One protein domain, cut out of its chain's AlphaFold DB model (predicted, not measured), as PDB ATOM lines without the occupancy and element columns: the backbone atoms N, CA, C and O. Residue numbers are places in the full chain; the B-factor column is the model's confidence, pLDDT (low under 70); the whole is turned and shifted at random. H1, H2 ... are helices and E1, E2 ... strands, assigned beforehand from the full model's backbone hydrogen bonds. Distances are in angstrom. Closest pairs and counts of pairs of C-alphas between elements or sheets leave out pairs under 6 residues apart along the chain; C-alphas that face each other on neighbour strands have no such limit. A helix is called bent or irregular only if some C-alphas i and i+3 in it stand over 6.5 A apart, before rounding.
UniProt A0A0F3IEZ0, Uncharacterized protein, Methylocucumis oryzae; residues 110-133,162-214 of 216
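What this domain is: This is residues 110 to 133 and 162 to 214 of the 216 residues of an uncharacterized protein of Methylocucumis oryzae (UniProt A0A0F3IEZ0). A long, open helical chain: H3 makes the long middle arm, with the E1 and E2 hairpin as a small tip at one end and the short H1 and H2 helical hairpin at the other, where H4 follows on as a further arm. Residues 208 to 214 stick out, of which 208 to 212 belong to H4. The printed part has 77 residues with four named helices and two named strands, in the order H1 H2 E1 E2 H3 H4; the strands form one antiparallel sheet, E1 - E2, and the class is mostly helix. It is extended, with a radius of gyration of the C-alphas of 18.7 A and spans of 64 by 26 by 19 A.

How they stand to each other: H1, residues 110 to 123, forms a helical hairpin with H2, residues 125 to 131: they touch at a shallow tilt of 31 degrees, opposite ways, H1 with residues 117 to 121 alone, and the closest C-alphas, of Val 121 and Ala 128, are 5.8 A apart. E1, residues 168 to 171, and E2, residues 174 to 177, form an antiparallel hairpin at 140 degrees; N 169 and O 176 are 2.8 A apart, within hydrogen-bond range. H3, residues 179 to 193, touches H2 with residues 187 to 192 alone, closest at the C-alphas of Gly 126 and Ala 191, 4.5 A; the tilt of 72 degrees is only just about perpendicular. H1, with residues 119 to 123 alone, and H4, residues 197 to 212, with 199 to 203 alone, only just touch, with 3 pairs of C-alphas within 8 A, the closest those of Leu 123 and Gln 199, 6.8 A; they run opposite ways at a shallow tilt of 25 degrees. H3 and H4 are apart. Every O i to N i+4 pair is within hydrogen-bond range in H4, against 8 of 10 in H1, 1 of 3 in H2 and 5 of 11 in H3; of O i to N i+3 pairs, 3 of 4 are in H2 and 9 of 12 in H3.

Where its parts are: H1 begins at C-alpha 110, (368.897, 337.566, 248.413), and is 20.1 A long. H2 is irregular, with C-alphas 126 and 129 7.2 A apart, and so is H3, 20.8 A long, with C-alphas 184 and 187 7.1 A apart. E1 begins at C-alpha 168, (333.431, 335.276, 226.413). H4, 22.8 A long, ends at C-alpha 212, (380.313, 320.863, 242.954).

The domain as a whole: The C-alphas farthest apart, of Asn 172 and Ser 214, are 64.0 A apart. Residues 134 to 161 are not printed, and C-alphas 133 and 162 are 15.6 A apart across the cut. The links that are printed whole are tight. Mean pLDDT of the printed part is 81.6; residues 110 to 112 and 211 to 214 are under 70.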
ATOM      1  N   ASN A 110     369.185 336.331 249.147       60.41
ATOM      2  CA  ASN A 110     368.897 337.566 248.413       60.41
ATOM      3  C   ASN A 110     370.037 338.027 247.476       60.41
ATOM      4  O   ASN A 110     369.777 338.590 246.417       60.41
ATOM      5  N   SER A 111     371.297 337.791 247.842       61.06
ATOM      6  CA  SER A 111     372.472 338.098 247.010       61.06
ATOM      7  C   SER A 111     372.694 337.073 245.889       61.06
ATOM      8  O   SER A 111     373.293 337.386 244.862       61.06
ATOM      9  N   SER A 112     372.161 335.856 246.041       69.38
ATOM     10  CA  SER A 112     372.129 334.860 244.960       69.38
ATOM     11  C   SER A 112     370.970 335.123 243.995       69.38
ATOM     12  O   SER A 112     371.119 334.921 242.788       69.38
ATOM     13  N   ASP A 113     369.847 335.651 244.497       74.19
ATOM     14  CA  ASP A 113     368.704 336.051 243.671       74.19
ATOM     15  C   ASP A 113     369.096 337.080 242.596       74.19
ATOM     16  O   ASP A 113     368.623 336.976 241.465       74.19
ATOM     17  N   SER A 114     369.954 338.065 242.903       77.31
ATOM     18  CA  SER A 114     370.404 339.055 241.907       77.31
ATOM     19  C   SER A 114     371.209 338.411 240.779       77.31
ATOM     20  O   SER A 114     370.937 338.674 239.611       77.31
ATOM     21  N   THR A 115     372.119 337.493 241.115       77.12
ATOM     22  CA  THR A 115     372.929 336.759 240.131       77.12
ATOM     23  C   THR A 115     372.047 335.929 239.191       77.12
ATOM     24  O   THR A 115     372.264 335.906 237.979       77.12
ATOM     25  N   ILE A 116     371.009 335.275 239.725       76.19
ATOM     26  CA  ILE A 116     370.054 334.498 238.920       76.19
ATOM     27  C   ILE A 116     369.191 335.413 238.049       76.19
ATOM     28  O   ILE A 116     368.940 335.091 236.885       76.19
ATOM     29  N   LYS A 117     368.750 336.561 238.575       80.31
ATOM     30  CA  LYS A 117     367.995 337.552 237.797       80.31
ATOM     31  C   LYS A 117     368.812 338.063 236.618       80.31
ATOM     32  O   LYS A 117     368.310 338.038 235.500       80.31
ATOM     33  N   GLU A 118     370.060 338.462 236.845       79.62
ATOM     34  CA  GLU A 118     370.962 338.924 235.786       79.62
ATOM     35  C   GLU A 118     371.189 337.844 234.726       79.62
ATOM     36  O   GLU A 118     371.026 338.111 233.537       79.62
ATOM     37  N   ALA A 119     371.466 336.605 235.147       76.31
ATOM     38  CA  ALA A 119     371.642 335.485 234.226       76.31
ATOM     39  C   ALA A 119     370.377 335.200 233.397       76.31
ATOM     40  O   ALA A 119     370.466 334.918 232.206       76.31
ATOM     41  N   THR A 120     369.193 335.306 234.004       74.38
ATOM     42  CA  THR A 120     367.926 335.026 233.313       74.38
ATOM     43  C   THR A 120     367.523 336.163 232.371       74.38
ATOM     44  O   THR A 120     367.041 335.902 231.273       74.38
ATOM     45  N   VAL A 121     367.766 337.423 232.751       79.31
ATOM     46  CA  VAL A 121     367.538 338.594 231.883       79.31
ATOM     47  C   VAL A 121     368.508 338.602 230.704       79.31
ATOM     48  O   VAL A 121     368.101 338.943 229.596       79.31
ATOM     49  N   ALA A 122     369.762 338.185 230.911       78.00
ATOM     50  CA  ALA A 122     370.720 337.996 229.824       78.00
ATOM     51  C   ALA A 122     370.248 336.935 228.813       78.00
ATOM     52  O   ALA A 122     370.566 337.031 227.631       78.00
ATOM     53  N   LEU A 123     369.470 335.953 229.274       76.56
ATOM     54  CA  LEU A 123     368.931 334.879 228.448       76.56
ATOM     55  C   LEU A 123     367.672 335.276 227.679       76.56
ATOM     56  O   LEU A 123     367.512 334.928 226.514       76.56
ATOM     57  N   SER A 124     366.760 335.974 228.349       81.25
ATOM     58  CA  SER A 124     365.550 336.513 227.743       81.25
ATOM     59  C   SER A 124     365.151 337.793 228.473       81.25
ATOM     60  O   SER A 124     364.548 337.744 229.552       81.25
ATOM     61  N   PRO A 125     365.424 338.966 227.874       80.81
ATOM     62  CA  PRO A 125     365.001 340.248 228.427       80.81
ATOM     63  C   PRO A 125     363.481 340.327 228.611       80.81
ATOM     64  O   PRO A 125     362.993 340.999 229.519       80.81
ATOM     65  N   GLY A 126     362.730 339.590 227.783       80.88
ATOM     66  CA  GLY A 126     361.276 339.501 227.859       80.88
ATOM     67  C   GLY A 126     360.769 338.927 229.181       80.88
ATOM     68  O   GLY A 126     359.661 339.261 229.579       80.88
ATOM     69  N   LEU A 127     361.567 338.127 229.901       82.38
ATOM     70  CA  LEU A 127     361.175 337.553 231.194       82.38
ATOM     71  C   LEU A 127     361.287 338.531 232.373       82.38
ATOM     72  O   LEU A 127     360.715 338.275 233.437       82.38
ATOM     73  N   ALA A 128     361.989 339.657 232.205       82.81
ATOM     74  CA  ALA A 128     362.257 340.619 233.275       82.81
ATOM     75  C   ALA A 128     361.010 341.068 234.075       82.81
ATOM     76  O   ALA A 128     361.102 341.122 235.306       82.81
ATOM     77  N   PRO A 129     359.833 341.324 233.456       83.00
ATOM     78  CA  PRO A 129     358.632 341.731 234.189       83.00
ATOM     79  C   PRO A 129     358.170 340.709 235.236       83.00
ATOM     80  O   PRO A 129     357.623 341.093 236.267       83.00
ATOM     81  N   TRP A 130     358.411 339.416 234.998       82.81
ATOM     82  CA  TRP A 130     358.003 338.332 235.895       82.81
ATOM     83  C   TRP A 130     359.068 337.976 236.938       82.81
ATOM     84  O   TRP A 130     358.737 337.436 237.989       82.81
ATOM     85  N   LEU A 131     360.336 338.310 236.687       79.38
ATOM     86  CA  LEU A 131     361.465 337.989 237.571       79.38
ATOM     87  C   LEU A 131     361.768 339.082 238.600       79.38
ATOM     88  O   LEU A 131     362.550 338.863 239.528       79.38
ATOM     89  N   ASN A 132     361.148 340.256 238.469       77.62
ATOM     90  CA  ASN A 132     361.313 341.366 239.401       77.62
ATOM     91  C   ASN A 132     360.483 341.168 240.685       77.62
ATOM     92  O   ASN A 132     359.616 341.972 241.020       77.62
ATOM     93  N   GLN A 133     360.712 340.053 241.376       75.69
ATOM     94  CA  GLN A 133     360.103 339.730 242.664       75.69
ATOM     95  C   GLN A 133     361.196 339.488 243.714       75.69
ATOM     96  O   GLN A 133     362.286 339.015 243.366       75.69
ATOM     97  N   PRO A 162     348.218 337.195 234.183       81.19
ATOM     98  CA  PRO A 162     347.943 338.070 233.051       81.19
ATOM     99  C   PRO A 162     347.143 339.303 233.489       81.19
ATOM    100  O   PRO A 162     346.277 339.216 234.363       81.19
ATOM    101  N   SER A 163     347.420 340.451 232.873       78.38
ATOM    102  CA  SER A 163     346.846 341.746 233.265       78.38
ATOM    103  C   SER A 163     345.356 341.893 232.944       78.38
ATOM    104  O   SER A 163     344.657 342.647 233.619       78.38
ATOM    105  N   SER A 164     344.844 341.170 231.947       83.25
ATOM    106  CA  SER A 164     343.458 341.278 231.483       83.25
ATOM    107  C   SER A 164     342.600 340.065 231.848       83.25
ATOM    108  O   SER A 164     343.084 338.950 232.062       83.25
ATOM    109  N   ALA A 165     341.287 340.284 231.944       86.94
ATOM    110  CA  ALA A 165     340.304 339.241 232.221       86.94
ATOM    111  C   ALA A 165     340.022 338.370 230.983       86.94
ATOM    112  O   ALA A 165     340.359 338.734 229.857       86.94
ATOM    113  N   PHE A 166     339.410 337.204 231.201       89.56
ATOM    114  CA  PHE A 166     338.881 336.399 230.102       89.56
ATOM    115  C   PHE A 166     337.661 337.104 229.504       89.56
ATOM    116  O   PHE A 166     336.822 337.626 230.237       89.56
ATOM    117  N   THR A 167     337.562 337.076 228.181       91.44
ATOM    118  CA  THR A 167     336.378 337.510 227.438       91.44
ATOM    119  C   THR A 167     335.614 336.273 226.977       91.44
ATOM    120  O   THR A 167     336.213 335.235 226.691       91.44
ATOM    121  N   VAL A 168     334.289 336.361 226.908       92.19
ATOM    122  CA  VAL A 168     333.431 335.276 226.413       92.19
ATOM    123  C   VAL A 168     332.876 335.631 225.041       92.19
ATOM    124  O   VAL A 168     332.537 336.785 224.781       92.19
ATOM    125  N   ALA A 169     332.807 334.639 224.162       88.88
ATOM    126  CA  ALA A 169     332.137 334.713 222.878       88.88
ATOM    127  C   ALA A 169     330.907 333.805 222.915       88.88
ATOM    128  O   ALA A 169     330.916 332.739 223.533       88.88
ATOM    129  N   GLN A 170     329.839 334.229 222.252       87.75
ATOM    130  CA  GLN A 170     328.651 333.404 222.105       87.75
ATOM    131  C   GLN A 170     328.735 332.653 220.780       87.75
ATOM    132  O   GLN A 170     328.771 333.269 219.716       87.75
ATOM    133  N   ASN A 171     328.793 331.326 220.860       84.81
ATOM    134  CA  ASN A 171     328.723 330.449 219.702       84.81
ATOM    135  C   ASN A 171     327.400 329.681 219.782       84.81
ATOM    136  O   ASN A 171     327.243 328.775 220.603       84.81
ATOM    137  N   ASN A 172     326.427 330.091 218.968       86.56
ATOM    138  CA  ASN A 172     325.039 329.627 219.037       86.56
ATOM    139  C   ASN A 172     324.428 329.853 220.441       86.56
ATOM    140  O   ASN A 172     324.371 330.986 220.923       86.56
ATOM    141  N   GLU A 173     323.980 328.786 221.109       88.62
ATOM    142  CA  GLU A 173     323.394 328.814 222.458       88.62
ATOM    143  C   GLU A 173     324.425 328.589 223.581       88.62
ATOM    144  O   GLU A 173     324.061 328.562 224.755       88.62
ATOM    145  N   VAL A 174     325.717 328.445 223.252       89.00
ATOM    146  CA  VAL A 174     326.773 328.158 224.232       89.00
ATOM    147  C   VAL A 174     327.705 329.360 224.390       89.00
ATOM    148  O   VAL A 174     328.227 329.915 223.421       89.00
ATOM    149  N   LEU A 175     327.936 329.751 225.644       91.06
ATOM    150  CA  LEU A 175     328.988 330.691 226.022       91.06
ATOM    151  C   LEU A 175     330.324 329.951 226.055       91.06
ATOM    152  O   LEU A 175     330.518 329.032 226.849       91.06
ATOM    153  N   VAL A 176     331.248 330.372 225.199       93.12
ATOM    154  CA  VAL A 176     332.616 329.848 225.137       93.12
ATOM    155  C   VAL A 176     333.607 330.960 225.461       93.12
ATOM    156  O   VAL A 176     333.307 332.145 225.325       93.12
ATOM    157  N   ILE A 177     334.809 330.603 225.911       93.06
ATOM    158  CA  ILE A 177     335.886 331.587 226.062       93.06
ATOM    159  C   ILE A 177     336.246 332.105 224.667       93.06
ATOM    160  O   ILE A 177     336.468 331.319 223.748       93.06
ATOM    161  N   ALA A 178     336.291 333.426 224.505       92.75
ATOM    162  CA  ALA A 178     336.685 334.043 223.248       92.75
ATOM    163  C   ALA A 178     338.152 333.719 222.951       92.75
ATOM    164  O   ALA A 178     338.994 333.851 223.841       92.75
ATOM    165  N   GLU A 179     338.462 333.376 221.700       90.62
ATOM    166  CA  GLU A 179     339.828 333.080 221.245       90.62
ATOM    167  C   GLU A 179     340.804 334.223 221.567       90.62
ATOM    168  O   GLU A 179     341.919 333.999 222.034       90.62
ATOM    169  N   SER A 180     340.328 335.468 221.474       89.81
ATOM    170  CA  SER A 180     341.097 336.661 221.836       89.81
ATOM    171  C   SER A 180     341.596 336.671 223.288       89.81
ATOM    172  O   SER A 180     342.573 337.348 223.607       89.81
ATOM    173  N   SER A 181     340.975 335.896 224.181       91.56
ATOM    174  CA  SER A 181     341.408 335.752 225.574       91.56
ATOM    175  C   SER A 181     342.730 335.003 225.721       91.56
ATOM    176  O   SER A 181     343.352 335.101 226.784       91.56
ATOM    177  N   TYR A 182     343.159 334.242 224.711       91.25
ATOM    178  CA  TYR A 182     344.425 333.510 224.756       91.25
ATOM    179  C   TYR A 182     345.630 334.402 224.443       91.25
ATOM    180  O   TYR A 182     346.694 334.157 225.008       91.25
ATOM    181  N   HIS A 183     345.443 335.518 223.723       91.81
ATOM    182  CA  HIS A 183     346.503 336.508 223.461       91.81
ATOM    183  C   HIS A 183     347.136 337.097 224.727       91.81
ATOM    184  O   HIS A 183     348.241 337.631 224.711       91.81
ATOM    185  N   ARG A 184     346.465 336.966 225.876       90.75
ATOM    186  CA  ARG A 184     347.003 337.373 227.181       90.75
ATOM    187  C   ARG A 184     348.268 336.616 227.580       90.75
ATOM    188  O   ARG A 184     348.995 337.086 228.450       90.75
ATOM    189  N   TYR A 185     348.509 335.460 226.969       90.12
ATOM    190  CA  TYR A 185     349.713 334.670 227.179       90.12
ATOM    191  C   TYR A 185     350.799 334.945 226.133       90.12
ATOM    192  O   TYR A 185     351.914 334.475 226.327       90.12
ATOM    193  N   ASP A 186     350.533 335.743 225.092       90.62
ATOM    194  CA  ASP A 186     351.483 335.974 223.993       90.62
ATOM    195  C   ASP A 186     352.797 336.582 224.476       90.62
ATOM    196  O   ASP A 186     353.868 336.170 224.051       90.62
ATOM    197  N   ALA A 187     352.739 337.531 225.412       87.62
ATOM    198  CA  ALA A 187     353.950 338.127 225.971       87.62
ATOM    199  C   ALA A 187     354.820 337.078 226.686       87.62
ATOM    200  O   ALA A 187     356.045 337.101 226.577       87.62
ATOM    201  N   LEU A 188     354.188 336.137 227.395       86.31
ATOM    202  CA  LEU A 188     354.892 335.068 228.097       86.31
ATOM    203  C   LEU A 188     355.450 334.035 227.111       86.31
ATOM    204  O   LEU A 188     356.600 333.624 227.245       86.31
ATOM    205  N   THR A 189     354.665 333.626 226.110       88.88
ATOM    206  CA  THR A 189     355.120 332.659 225.101       88.88
ATOM    207  C   THR A 189     356.251 333.230 224.258       88.88
ATOM    208  O   THR A 189     357.232 332.534 224.023       88.88
ATOM    209  N   GLN A 190     356.182 334.508 223.877       89.81
ATOM    210  CA  GLN A 190     357.272 335.203 223.189       89.81
ATOM    211  C   GLN A 190     358.533 335.267 224.053       89.81
ATOM    212  O   GLN A 190     359.618 334.975 223.558       89.81
ATOM    213  N   ALA A 191     358.403 335.585 225.345       86.50
ATOM    214  CA  ALA A 191     359.541 335.628 226.259       86.50
ATOM    215  C   ALA A 191     360.217 334.255 226.430       86.50
ATOM    216  O   ALA A 191     361.442 334.192 226.505       86.50
ATOM    217  N   ILE A 192     359.439 333.167 226.462       85.69
ATOM    218  CA  ILE A 192     359.966 331.795 226.533       85.69
ATOM    219  C   ILE A 192     360.596 331.379 225.198       85.69
ATOM    220  O   ILE A 192     361.692 330.832 225.188       85.69
ATOM    221  N   ASN A 193     359.944 331.674 224.072       87.81
ATOM    222  CA  ASN A 193     360.458 331.348 222.739       87.81
ATOM    223  C   ASN A 193     361.739 332.117 222.390       87.81
ATOM    224  O   ASN A 193     362.512 331.663 221.555       87.81
ATOM    225  N   ALA A 194     361.961 333.274 223.015       86.88
ATOM    226  CA  ALA A 194     363.178 334.060 222.853       86.88
ATOM    227  C   ALA A 194     364.392 333.476 223.600       86.88
ATOM    228  O   ALA A 194     365.496 333.986 223.429       86.88
ATOM    229  N   ILE A 195     364.209 332.443 224.433       85.00
ATOM    230  CA  ILE A 195     365.314 331.799 225.147       85.00
ATOM    231  C   ILE A 195     366.151 330.989 224.156       85.00
ATOM    232  O   ILE A 195     365.683 330.014 223.569       85.00
ATOM    233  N   ASP A 196     367.422 331.355 224.032       83.00
ATOM    234  CA  ASP A 196     368.414 330.565 223.313       83.00
ATOM    235  C   ASP A 196     368.796 329.319 224.140       83.00
ATOM    236  O   ASP A 196     369.266 329.414 225.281       83.00
ATOM    237  N   ALA A 197     368.569 328.133 223.569       84.31
ATOM    238  CA  ALA A 197     368.816 326.854 224.232       84.31
ATOM    239  C   ALA A 197     370.309 326.604 224.517       84.31
ATOM    240  O   ALA A 197     370.650 326.029 225.555       84.31
ATOM    241  N   ASP A 198     371.205 327.064 223.642       80.62
ATOM    242  CA  ASP A 198     372.648 326.897 223.813       80.62
ATOM    243  C   ASP A 198     373.171 327.820 224.917       80.62
ATOM    244  O   ASP A 198     373.981 327.405 225.756       80.62
ATOM    245  N   GLN A 199     372.661 329.054 224.976       77.88
ATOM    246  CA  GLN A 199     372.944 329.983 226.076       77.88
ATOM    247  C   GLN A 199     372.407 329.452 227.411       77.88
ATOM    248  O   GLN A 199     373.088 329.538 228.442       77.88
ATOM    249  N   PHE A 200     371.210 328.852 227.411       81.44
ATOM    250  CA  PHE A 200     370.637 328.220 228.602       81.44
ATOM    251  C   PHE A 200     371.540 327.098 229.126       81.44
ATOM    252  O   PHE A 200     371.865 327.065 230.315       81.44
ATOM    253  N   LEU A 201     372.010 326.214 228.239       86.25
ATOM    254  CA  LEU A 201     372.896 325.108 228.606       86.25
ATOM    255  C   LEU A 201     374.231 325.589 229.185       86.25
ATOM    256  O   LEU A 201     374.722 325.010 230.157       86.25
ATOM    257  N   GLN A 202     374.822 326.643 228.620       82.12
ATOM    258  CA  GLN A 202     376.058 327.232 229.146       82.12
ATOM    259  C   GLN A 202     375.851 327.815 230.547       82.12
ATOM    260  O   GLN A 202     376.651 327.564 231.454       82.12
ATOM    261  N   THR A 203     374.745 328.531 230.741       80.19
ATOM    262  CA  THR A 203     374.381 329.126 232.032       80.19
ATOM    263  C   THR A 203     374.135 328.046 233.088       80.19
ATOM    264  O   THR A 203     374.682 328.126 234.188       80.19
ATOM    265  N   TYR A 204     373.402 326.985 232.741       81.31
ATOM    266  CA  TYR A 204     373.159 325.845 233.628       81.31
ATOM    267  C   TYR A 204     374.462 325.157 234.058       81.31
ATOM    268  O   TYR A 204     374.690 324.950 235.251       81.31
ATOM    269  N   LYS A 205     375.361 324.866 233.106       83.62
ATOM    270  CA  LYS A 205     376.671 324.257 233.396       83.62
ATOM    271  C   LYS A 205     377.509 325.118 234.339       83.62
ATOM    272  O   LYS A 205     378.169 324.584 235.229       83.62
ATOM    273  N   LYS A 206     377.466 326.444 234.176       78.50
ATOM    274  CA  LYS A 206     378.160 327.386 235.064       78.50
ATOM    275  C   LYS A 206     377.632 327.302 236.498       78.50
ATOM    276  O   LYS A 206     378.431 327.257 237.426       78.50
ATOM    277  N   VAL A 207     376.312 327.227 236.682       78.50
ATOM    278  CA  VAL A 207     375.693 327.075 238.012       78.50
ATOM    279  C   VAL A 207     376.033 325.715 238.634       78.50
ATOM    280  O   VAL A 207     376.424 325.655 239.797       78.50
ATOM    281  N   GLN A 208     375.969 324.634 237.853       78.19
ATOM    282  CA  GLN A 208     376.332 323.289 238.309       78.19
ATOM    283  C   GLN A 208     377.807 323.193 238.744       78.19
ATOM    284  O   GLN A 208     378.132 322.532 239.729       78.19
ATOM    285  N   ALA A 209     378.723 323.865 238.043       75.94
ATOM    286  CA  ALA A 209     380.134 323.873 238.426       75.94
ATOM    287  C   ALA A 209     380.353 324.488 239.822       75.94
ATOM    288  O   ALA A 209     381.178 324.003 240.600       75.94
ATOM    289  N   ILE A 210     379.574 325.517 240.169       70.75
ATOM    290  CA  ILE A 210     379.656 326.183 241.473       70.75
ATOM    291  C   ILE A 210     379.147 325.257 242.588       70.75
ATOM    292  O   ILE A 210     379.770 325.196 243.646       70.75
ATOM    293  N   SER A 211     378.091 324.467 242.354       66.19
ATOM    294  CA  SER A 211     377.577 323.539 243.376       66.19
ATOM    295  C   SER A 211     378.542 322.395 243.700       66.19
ATOM    296  O   SER A 211     378.586 321.935 244.837       66.19
ATOM    297  N   HIS A 212     379.341 321.941 242.731       53.50
ATOM    298  CA  HIS A 212     380.313 320.863 242.954       53.50
ATOM    299  C   HIS A 212     381.631 321.326 243.591       53.50
ATOM    300  O   HIS A 212     382.336 320.512 244.179       53.50
ATOM    301  N   THR A 213     381.968 322.615 243.509       53.59
ATOM    302  CA  THR A 213     383.258 323.136 244.006       53.59
ATOM    303  C   THR A 213     383.261 323.385 245.525       53.59
ATOM    304  O   THR A 213     384.315 323.636 246.097       53.59
ATOM    305  N   SER A 214     382.116 323.259 246.207       47.66
ATOM    306  CA  SER A 214     381.997 323.496 247.658       47.66
ATOM    307  C   SER A 214     382.185 322.246 248.534       47.66
ATOM    308  O   SER A 214     382.025 322.333 249.748       47.66
TER     309      SER A 214